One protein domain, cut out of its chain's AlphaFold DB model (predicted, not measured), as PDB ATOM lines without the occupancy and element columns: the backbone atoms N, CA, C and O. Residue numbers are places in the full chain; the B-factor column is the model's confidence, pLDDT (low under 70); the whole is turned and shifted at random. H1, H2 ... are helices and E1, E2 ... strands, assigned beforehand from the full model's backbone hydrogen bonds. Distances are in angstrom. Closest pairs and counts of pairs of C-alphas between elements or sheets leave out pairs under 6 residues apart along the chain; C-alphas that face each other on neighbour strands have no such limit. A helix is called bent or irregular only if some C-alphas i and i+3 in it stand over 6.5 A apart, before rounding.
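AT A GLANCE: This is residues 171 to 175 and 259 to 324 of the 324 residues of the protein "Putative Hemagglutinin/hemolysin-related protein" of Neisseria meningitidis (UniProt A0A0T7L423). What is the main picture? A strongly twisted sheet of three strands is covered on one face by a long bent helix, H1, whose two arms follow each other over that face, while the other face has no named helix. At one end residues 286 to 291, the last residue of H1 and part of the link to E1, stick out. What are the parts and the outline? The printed part has 71 residues, with one named helix and three named strands in the order H1, E1, E2, E3, the sheet running E1, E2, E3 all antiparallel, and the class is mixed. The whole is compact, with a radius of gyration of the C-alphas of 12.5 A, yet elongated in outline, spanning 40 by 22 by 17 A.

IN THESE COORDINATES: Where are the strands? E1 is residues 295 to 302, 21.8 A long from C-alpha 295 at (258.621, 170.370, 213.961). E2 is residues 305 to 312, 22.5 A long, and E3 is residues 317 to 323, 18.3 A long, ending at C-alpha 323 at (252.130, 162.009, 228.469). Where is the helix? H1, residues 259 to 286, was assigned as one helix by its hydrogen bonds but is bent, with C-alphas 272 and 275 7.4 A apart. Its arms are H1a, residues 259 to 272, 20.3 A long from C-alpha 259 at (239.874, 161.807, 228.244), and H1b, residues 275 to 286, 17.5 A long.

HOW THE PARTS SIT: How is the sheet joined? It is a meander, each strand the antiparallel neighbour of the one before, and both E1 with E2 and E2 with E3 are hairpins. N 298 and O 309 are 3.1 A apart and N 310 and O 320 are 2.9 A apart, both within hydrogen-bond range. How do the arms stand? H1a and H1b are on the same face of the sheet, in two layers, helix arms on one face of a sheet, with a steep tilt of 63 degrees between them. The closest C-alphas of H1a and E1 are those of Ala 269 and Glu 300, 5.1 A apart. H1b has a height over the sheet of 9.0 A and runs along the strands, at 26 degrees to E2 on the local plane. What of the helix backbone? Every O i to N i+4 pair is within hydrogen-bond range in H1a, and 7 of 8 in H1b.

THE WHOLE: How large is it? The two C-alphas farthest apart, of Lys 261 and Ser 288, are 39.9 A apart. Where is the cut? Residues 176 to 258 are not printed, and C-alphas 175 and 259 are 10.8 A apart across it. How are links and confidence? The links E1 to E2 and E2 to E3 are tight and H1 to E1 is short; the mean pLDDT of the printed part is 84.8, with residues 171 to 173 under 70.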
ATOM      1  N   PHE A 171     245.422 173.937 218.312       67.94
ATOM      2  CA  PHE A 171     245.656 172.535 218.642       67.94
ATOM      3  C   PHE A 171     245.171 171.603 217.570       67.94
ATOM      4  O   PHE A 171     244.150 171.878 216.924       67.94
ATOM      5  N   ASP A 172     245.870 170.468 217.467       67.88
ATOM      6  CA  ASP A 172     245.408 169.400 216.633       67.88
ATOM      7  C   ASP A 172     244.001 169.000 216.955       67.88
ATOM      8  O   ASP A 172     243.481 168.996 218.060       67.88
ATOM      9  N   THR A 173     243.390 168.739 215.852       63.97
ATOM     10  CA  THR A 173     242.027 168.501 215.633       63.97
ATOM     11  C   THR A 173     241.777 167.071 216.105       63.97
ATOM     12  O   THR A 173     241.048 166.784 217.051       63.97
ATOM     13  N   ASN A 174     242.605 166.179 215.590       71.69
ATOM     14  CA  ASN A 174     242.703 164.800 215.957       71.69
ATOM     15  C   ASN A 174     243.347 164.593 217.337       71.69
ATOM     16  O   ASN A 174     243.451 163.449 217.763       71.69
ATOM     17  N   LEU A 175     243.770 165.647 218.049       71.88
ATOM     18  CA  LEU A 175     244.535 165.539 219.295       71.88
ATOM     19  C   LEU A 175     243.814 164.693 220.342       71.88
ATOM     20  O   LEU A 175     244.409 163.801 220.942       71.88
ATOM     21  N   ASP A 259     239.245 161.353 229.491       75.88
ATOM     22  CA  ASP A 259     239.874 161.807 228.244       75.88
ATOM     23  C   ASP A 259     239.853 163.345 228.125       75.88
ATOM     24  O   ASP A 259     240.842 163.949 227.713       75.88
ATOM     25  N   ASP A 260     238.743 163.978 228.531       74.88
ATOM     26  CA  ASP A 260     238.590 165.439 228.609       74.88
ATOM     27  C   ASP A 260     239.615 166.074 229.548       74.88
ATOM     28  O   ASP A 260     240.276 167.052 229.196       74.88
ATOM     29  N   LYS A 261     239.774 165.497 230.744       79.00
ATOM     30  CA  LYS A 261     240.698 166.013 231.752       79.00
ATOM     31  C   LYS A 261     242.141 165.949 231.252       79.00
ATOM     32  O   LYS A 261     242.851 166.947 231.343       79.00
ATOM     33  N   ILE A 262     242.565 164.823 230.675       84.00
ATOM     34  CA  ILE A 262     243.919 164.692 230.108       84.00
ATOM     35  C   ILE A 262     244.124 165.628 228.922       84.00
ATOM     36  O   ILE A 262     245.186 166.238 228.823       84.00
ATOM     37  N   LEU A 263     243.127 165.782 228.046       82.19
ATOM     38  CA  LEU A 263     243.201 166.738 226.943       82.19
ATOM     39  C   LEU A 263     243.412 168.165 227.461       82.19
ATOM     40  O   LEU A 263     244.301 168.860 226.971       82.19
ATOM     41  N   GLN A 264     242.642 168.585 228.467       78.75
ATOM     42  CA  GLN A 264     242.769 169.914 229.060       78.75
ATOM     43  C   GLN A 264     244.149 170.118 229.701       78.75
ATOM     44  O   GLN A 264     244.798 171.133 229.451       78.75
ATOM     45  N   MET A 265     244.633 169.145 230.482       81.19
ATOM     46  CA  MET A 265     245.967 169.192 231.099       81.19
ATOM     47  C   MET A 265     247.073 169.268 230.039       81.19
ATOM     48  O   MET A 265     247.979 170.093 230.151       81.19
ATOM     49  N   ALA A 266     246.969 168.469 228.974       85.44
ATOM     50  CA  ALA A 266     247.905 168.466 227.857       85.44
ATOM     51  C   ALA A 266     247.942 169.826 227.140       85.44
ATOM     52  O   ALA A 266     249.017 170.366 226.876       85.44
ATOM     53  N   GLN A 267     246.776 170.416 226.861       83.12
ATOM     54  CA  GLN A 267     246.674 171.741 226.246       83.12
ATOM     55  C   GLN A 267     247.228 172.845 227.155       83.12
ATOM     56  O   GLN A 267     247.897 173.759 226.668       83.12
ATOM     57  N   ASN A 268     246.999 172.755 228.468       79.44
ATOM     58  CA  ASN A 268     247.566 173.690 229.436       79.44
ATOM     59  C   ASN A 268     249.096 173.581 229.485       79.44
ATOM     60  O   ASN A 268     249.775 174.604 229.414       79.44
ATOM     61  N   ALA A 269     249.644 172.361 229.520       84.56
ATOM     62  CA  ALA A 269     251.085 172.122 229.455       84.56
ATOM     63  C   ALA A 269     251.688 172.720 228.172       84.56
ATOM     64  O   ALA A 269     252.613 173.526 228.226       84.56
ATOM     65  N   ALA A 270     251.110 172.420 227.006       86.00
ATOM     66  CA  ALA A 270     251.576 172.980 225.737       86.00
ATOM     67  C   ALA A 270     251.534 174.516 225.709       86.00
ATOM     68  O   ALA A 270     252.418 175.146 225.129       86.00
ATOM     69  N   SER A 271     250.534 175.120 226.352       81.19
ATOM     70  CA  SER A 271     250.396 176.576 226.442       81.19
ATOM     71  C   SER A 271     251.544 177.232 227.207       81.19
ATOM     72  O   SER A 271     251.978 178.315 226.818       81.19
ATOM     73  N   GLN A 272     252.080 176.572 228.239       83.75
ATOM     74  CA  GLN A 272     253.229 177.076 229.001       83.75
ATOM     75  C   GLN A 272     254.485 177.181 228.122       83.75
ATOM     76  O   GLN A 272     255.166 178.207 228.123       83.75
ATOM     77  N   GLY A 273     254.749 176.160 227.302       85.69
ATOM     78  CA  GLY A 273     255.931 176.109 226.434       85.69
ATOM     79  C   GLY A 273     255.763 176.811 225.080       85.69
ATOM     80  O   GLY A 273     256.745 177.023 224.359       85.69
ATOM     81  N   TYR A 274     254.541 177.218 224.723       82.94
ATOM     82  CA  TYR A 274     254.199 177.715 223.388       82.94
ATOM     83  C   TYR A 274     255.014 178.939 222.955       82.94
ATOM     84  O   TYR A 274     255.544 178.971 221.845       82.94
ATOM     85  N   SER A 275     255.158 179.944 223.826       82.81
ATOM     86  CA  SER A 275     255.891 181.176 223.493       82.81
ATOM     87  C   SER A 275     257.363 180.890 223.173       82.81
ATOM     88  O   SER A 275     257.908 181.394 222.187       82.81
ATOM     89  N   LYS A 276     257.994 180.002 223.951       88.88
ATOM     90  CA  LYS A 276     259.371 179.554 223.715       88.88
ATOM     91  C   LYS A 276     259.486 178.792 222.395       88.88
ATOM     92  O   LYS A 276     260.371 179.100 221.599       88.88
ATOM     93  N   ALA A 277     258.576 177.853 222.131       88.50
ATOM     94  CA  ALA A 277     258.541 177.108 220.873       88.50
ATOM     95  C   ALA A 277     258.326 178.028 219.658       88.50
ATOM     96  O   ALA A 277     259.008 177.879 218.647       88.50
ATOM     97  N   SER A 278     257.456 179.033 219.780       82.44
ATOM     98  CA  SER A 278     257.184 180.018 218.729       82.44
ATOM     99  C   SER A 278     258.415 180.866 218.389       82.44
ATOM    100  O   SER A 278     258.732 181.040 217.213       82.44
ATOM    101  N   LYS A 279     259.178 181.320 219.393       86.38
ATOM    102  CA  LYS A 279     260.452 182.034 219.174       86.38
ATOM    103  C   LYS A 279     261.481 181.161 218.453       86.38
ATOM    104  O   LYS A 279     262.120 181.612 217.507       86.38
ATOM    105  N   ILE A 280     261.608 179.893 218.850       89.75
ATOM    106  CA  ILE A 280     262.485 178.937 218.156       89.75
ATOM    107  C   ILE A 280     262.009 178.749 216.707       89.75
ATOM    108  O   ILE A 280     262.826 178.768 215.792       89.75
ATOM    109  N   ALA A 281     260.699 178.641 216.477       83.94
ATOM    110  CA  ALA A 281     260.129 178.493 215.140       83.94
ATOM    111  C   ALA A 281     260.411 179.701 214.242       83.94
ATOM    112  O   ALA A 281     260.677 179.522 213.058       83.94
ATOM    113  N   GLN A 282     260.381 180.924 214.779       83.75
ATOM    114  CA  GLN A 282     260.759 182.123 214.027       83.75
ATOM    115  C   GLN A 282     262.211 182.042 213.535       83.75
ATOM    116  O   GLN A 282     262.457 182.312 212.363       83.75
ATOM    117  N   ASN A 283     263.137 181.571 214.374       83.69
ATOM    118  CA  ASN A 283     264.535 181.365 213.980       83.69
ATOM    119  C   ASN A 283     264.701 180.202 212.990       83.69
ATOM    120  O   ASN A 283     265.456 180.303 212.034       83.69
ATOM    121  N   GLU A 284     263.977 179.094 213.163       83.50
ATOM    122  CA  GLU A 284     263.969 178.008 212.168       83.50
ATOM    123  C   GLU A 284     263.417 178.486 210.816       83.50
ATOM    124  O   GLU A 284     263.815 177.991 209.759       83.50
ATOM    125  N   ARG A 285     262.525 179.486 210.819       81.88
ATOM    126  CA  ARG A 285     261.974 180.048 209.590       81.88
ATOM    127  C   ARG A 285     262.965 180.888 208.783       81.88
ATOM    128  O   ARG A 285     262.739 181.050 207.588       81.88
ATOM    129  N   THR A 286     264.050 181.378 209.369       84.69
ATOM    130  CA  THR A 286     265.064 182.135 208.615       84.69
ATOM    131  C   THR A 286     266.081 181.235 207.917       84.69
ATOM    132  O   THR A 286     266.783 181.694 207.021       84.69
ATOM    133  N   LYS A 287     266.148 179.951 208.291       84.44
ATOM    134  CA  LYS A 287     267.051 178.968 207.681       84.44
ATOM    135  C   LYS A 287     266.602 178.563 206.281       84.44
ATOM    136  O   LYS A 287     265.418 178.649 205.938       84.44
ATOM    137  N   SER A 288     267.554 178.047 205.503       85.44
ATOM    138  CA  SER A 288     267.277 177.417 204.214       85.44
ATOM    139  C   SER A 288     266.301 176.240 204.372       85.44
ATOM    140  O   SER A 288     266.251 175.582 205.416       85.44
ATOM    141  N   ILE A 289     265.516 175.948 203.329       80.69
ATOM    142  CA  ILE A 289     264.518 174.861 203.360       80.69
ATOM    143  C   ILE A 289     265.172 173.508 203.683       80.69
ATOM    144  O   ILE A 289     264.571 172.699 204.385       80.69
ATOM    145  N   SER A 290     266.404 173.280 203.221       87.62
ATOM    146  CA  SER A 290     267.173 172.052 203.463       87.62
ATOM    147  C   SER A 290     267.627 171.870 204.913       87.62
ATOM    148  O   SER A 290     267.884 170.744 205.327       87.62
ATOM    149  N   GLU A 291     267.720 172.948 205.692       85.25
ATOM    150  CA  GLU A 291     268.225 172.926 207.075       85.25
ATOM    151  C   GLU A 291     267.123 173.163 208.115       85.25
ATOM    152  O   GLU A 291     267.314 172.914 209.310       85.25
ATOM    153  N   ARG A 292     265.965 173.669 207.676       84.75
ATOM    154  CA  ARG A 292     264.834 174.003 208.539       84.75
ATOM    155  C   ARG A 292     264.237 172.745 209.168       84.75
ATOM    156  O   ARG A 292     263.817 171.810 208.485       84.75
ATOM    157  N   LYS A 293     264.043 172.783 210.488       89.69
ATOM    158  CA  LYS A 293     263.160 171.823 211.163       89.69
ATOM    159  C   LYS A 293     261.697 172.162 210.886       89.69
ATOM    160  O   LYS A 293     261.270 173.293 211.080       89.69
ATOM    161  N   ASN A 294     260.904 171.161 210.509       85.25
ATOM    162  CA  ASN A 294     259.456 171.326 210.324       85.25
ATOM    163  C   ASN A 294     258.666 171.204 211.633       85.25
ATOM    164  O   ASN A 294     257.534 171.675 211.716       85.25
ATOM    165  N   VAL A 295     259.258 170.586 212.659       92.25
ATOM    166  CA  VAL A 295     258.621 170.370 213.961       92.25
ATOM    167  C   VAL A 295     259.594 170.698 215.086       92.25
ATOM    168  O   VAL A 295     260.753 170.280 215.058       92.25
ATOM    169  N   ILE A 296     259.101 171.403 216.100       92.75
ATOM    170  CA  ILE A 296     259.781 171.601 217.380       92.75
ATOM    171  C   ILE A 296     259.085 170.736 218.420       92.75
ATOM    172  O   ILE A 296     257.868 170.796 218.575       92.75
ATOM    173  N   GLN A 297     259.863 169.935 219.140       97.31
ATOM    174  CA  GLN A 297     259.372 169.188 220.292       97.31
ATOM    175  C   GLN A 297     259.760 169.921 221.565       97.31
ATOM    176  O   GLN A 297     260.898 170.377 221.699       97.31
ATOM    177  N   PHE A 298     258.829 170.008 222.500       97.19
ATOM    178  CA  PHE A 298     259.084 170.546 223.828       97.19
ATOM    179  C   PHE A 298     258.205 169.822 224.840       97.19
ATOM    180  O   PHE A 298     257.201 169.214 224.465       97.19
ATOM    181  N   SER A 299     258.590 169.878 226.108       97.56
ATOM    182  CA  SER A 299     257.869 169.179 227.163       97.56
ATOM    183  C   SER A 299     257.646 170.110 228.335       97.56
ATOM    184  O   SER A 299     258.576 170.798 228.745       97.56
ATOM    185  N   GLU A 300     256.435 170.093 228.870       96.75
ATOM    186  CA  GLU A 300     256.032 170.887 230.030       96.75
ATOM    187  C   GLU A 300     255.262 169.992 230.999       96.75
ATOM    188  O   GLU A 300     254.656 168.995 230.594       96.75
ATOM    189  N   THR A 301     255.293 170.342 232.281       93.25
ATOM    190  CA  THR A 301     254.589 169.601 233.330       93.25
ATOM    191  C   THR A 301     253.361 170.381 233.770       93.25
ATOM    192  O   THR A 301     253.461 171.551 234.125       93.25
ATOM    193  N   PHE A 302     252.204 169.725 233.796       85.00
ATOM    194  CA  PHE A 302     250.967 170.294 234.328       85.00
ATOM    195  C   PHE A 302     250.349 169.318 235.325       85.00
ATOM    196  O   PHE A 302     250.176 168.143 235.000       85.00
ATOM    197  N   ASP A 303     250.055 169.795 236.539       82.50
ATOM    198  CA  ASP A 303     249.513 168.985 237.642       82.50
ATOM    199  C   ASP A 303     250.285 167.665 237.852       82.50
ATOM    200  O   ASP A 303     249.716 166.582 237.984       82.50
ATOM    201  N   GLY A 304     251.619 167.753 237.818       87.19
ATOM    202  CA  GLY A 304     252.532 166.627 238.042       87.19
ATOM    203  C   GLY A 304     252.748 165.697 236.841       87.19
ATOM    204  O   GLY A 304     253.691 164.909 236.854       87.19
ATOM    205  N   ILE A 305     251.951 165.803 235.772       91.00
ATOM    206  CA  ILE A 305     252.132 164.996 234.557       91.00
ATOM    207  C   ILE A 305     252.966 165.775 233.543       91.00
ATOM    208  O   ILE A 305     252.612 166.884 233.142       91.00
ATOM    209  N   LYS A 306     254.063 165.168 233.088       96.50
ATOM    210  CA  LYS A 306     254.886 165.707 232.005       96.50
ATOM    211  C   LYS A 306     254.288 165.332 230.650       96.50
ATOM    212  O   LYS A 306     254.061 164.153 230.378       96.50
ATOM    213  N   PHE A 307     254.069 166.324 229.795       97.06
ATOM    214  CA  PHE A 307     253.535 166.153 228.446       97.06
ATOM    215  C   PHE A 307     254.559 166.571 227.398       97.06
ATOM    216  O   PHE A 307     255.132 167.655 227.488       97.06
ATOM    217  N   ARG A 308     254.739 165.747 226.365       97.81
ATOM    218  CA  ARG A 308     255.494 166.089 225.158       97.81
ATOM    219  C   ARG A 308     254.562 166.705 224.135       97.81
ATOM    220  O   ARG A 308     253.584 166.073 223.752       97.81
ATOM    221  N   SER A 309     254.901 167.892 223.655       96.25
ATOM    222  CA  SER A 309     254.174 168.630 222.626       96.25
ATOM    223  C   SER A 309     254.975 168.704 221.330       96.25
ATOM    224  O   SER A 309     256.202 168.812 221.343       96.25
ATOM    225  N   TYR A 310     254.264 168.690 220.205       93.94
ATOM    226  CA  TYR A 310     254.821 168.798 218.860       93.94
ATOM    227  C   TYR A 310     254.276 170.062 218.205       93.94
ATOM    228  O   TYR A 310     253.080 170.165 217.953       93.94
ATOM    229  N   PHE A 311     255.144 171.033 217.952       88.19
ATOM    230  CA  PHE A 311     254.823 172.319 217.340       88.19
ATOM    231  C   PHE A 311     255.219 172.300 215.868       88.19
ATOM    232  O   PHE A 311     256.389 172.100 215.549       88.19
ATOM    233  N   ASP A 312     254.273 172.546 214.972       81.62
ATOM    234  CA  ASP A 312     254.529 172.716 213.547       81.62
ATOM    235  C   ASP A 312     255.131 174.097 213.275       81.62
ATOM    236  O   ASP A 312     254.515 175.145 213.499       81.62
ATOM    237  N   VAL A 313     256.365 174.091 212.773       77.81
ATOM    238  CA  VAL A 313     257.156 175.303 212.560       77.81
ATOM    239  C   VAL A 313     256.535 176.200 211.507       77.81
ATOM    240  O   VAL A 313     256.725 177.401 211.587       77.81
ATOM    241  N   ASN A 314     255.757 175.708 210.550       75.44
ATOM    242  CA  ASN A 314     255.230 176.544 209.469       75.44
ATOM    243  C   ASN A 314     253.922 177.240 209.872       75.44
ATOM    244  O   ASN A 314     253.725 178.427 209.607       75.44
ATOM    245  N   THR A 315     253.049 176.519 210.565       73.19
ATOM    246  CA  THR A 315     251.695 176.962 210.912       73.19
ATOM    247  C   THR A 315     251.607 177.589 212.298       73.19
ATOM    248  O   THR A 315     250.743 178.437 212.514       73.19
ATOM    249  N   GLY A 316     252.509 177.222 213.215       71.69
ATOM    250  CA  GLY A 316     252.411 177.570 214.633       71.69
ATOM    251  C   GLY A 316     251.477 176.652 215.424       71.69
ATOM    252  O   GLY A 316     251.175 176.915 216.580       71.69
ATOM    253  N   ARG A 317     250.977 175.579 214.814       78.81
ATOM    254  CA  ARG A 317     250.023 174.683 215.452       78.81
ATOM    255  C   ARG A 317     250.711 173.649 216.335       78.81
ATOM    256  O   ARG A 317     251.709 173.062 215.932       78.81
ATOM    257  N   ILE A 318     250.111 173.314 217.469       80.88
ATOM    258  CA  ILE A 318     250.435 172.087 218.195       80.88
ATOM    259  C   ILE A 318     249.775 170.895 217.494       80.88
ATOM    260  O   ILE A 318     248.558 170.759 217.535       80.88
ATOM    261  N   THR A 319     250.554 170.044 216.829       80.38
ATOM    262  CA  THR A 319     250.066 168.903 216.032       80.38
ATOM    263  C   THR A 319     249.817 167.645 216.855       80.38
ATOM    264  O   THR A 319     249.031 166.790 216.451       80.38
ATOM    265  N   ASN A 320     250.475 167.517 218.005       87.62
ATOM    266  CA  ASN A 320     250.280 166.396 218.911       87.62
ATOM    267  C   ASN A 320     250.740 166.745 220.330       87.62
ATOM    268  O   ASN A 320     251.637 167.575 220.503       87.62
ATOM    269  N   ILE A 321     250.140 166.101 221.328       92.38
ATOM    270  CA  ILE A 321     250.537 166.168 222.733       92.38
ATOM    271  C   ILE A 321     250.250 164.816 223.379       92.38
ATOM    272  O   ILE A 321     249.160 164.279 223.191       92.38
ATOM    273  N   HIS A 322     251.182 164.283 224.165       94.94
ATOM    274  CA  HIS A 322     250.938 163.075 224.951       94.94
ATOM    275  C   HIS A 322     251.756 163.035 226.252       94.94
ATOM    276  O   HIS A 322     252.790 163.701 226.334       94.94
ATOM    277  N   PRO A 323     251.331 162.256 227.266       95.69
ATOM    278  CA  PRO A 323     252.130 162.009 228.469       95.69
ATOM    279  C   PRO A 323     253.490 161.361 228.154       95.69
ATOM    280  O   PRO A 323     253.580 160.555 227.222       95.69
ATOM    281  N   GLU A 324     254.528 161.692 228.932       91.88
ATOM    282  CA  GLU A 324     255.897 161.140 228.823       91.88
ATOM    283  C   GLU A 324     256.213 159.964 229.747       91.88
ATOM    284  O   GLU A 324     256.077 160.055 230.989       91.88
TER     285      GLU A 324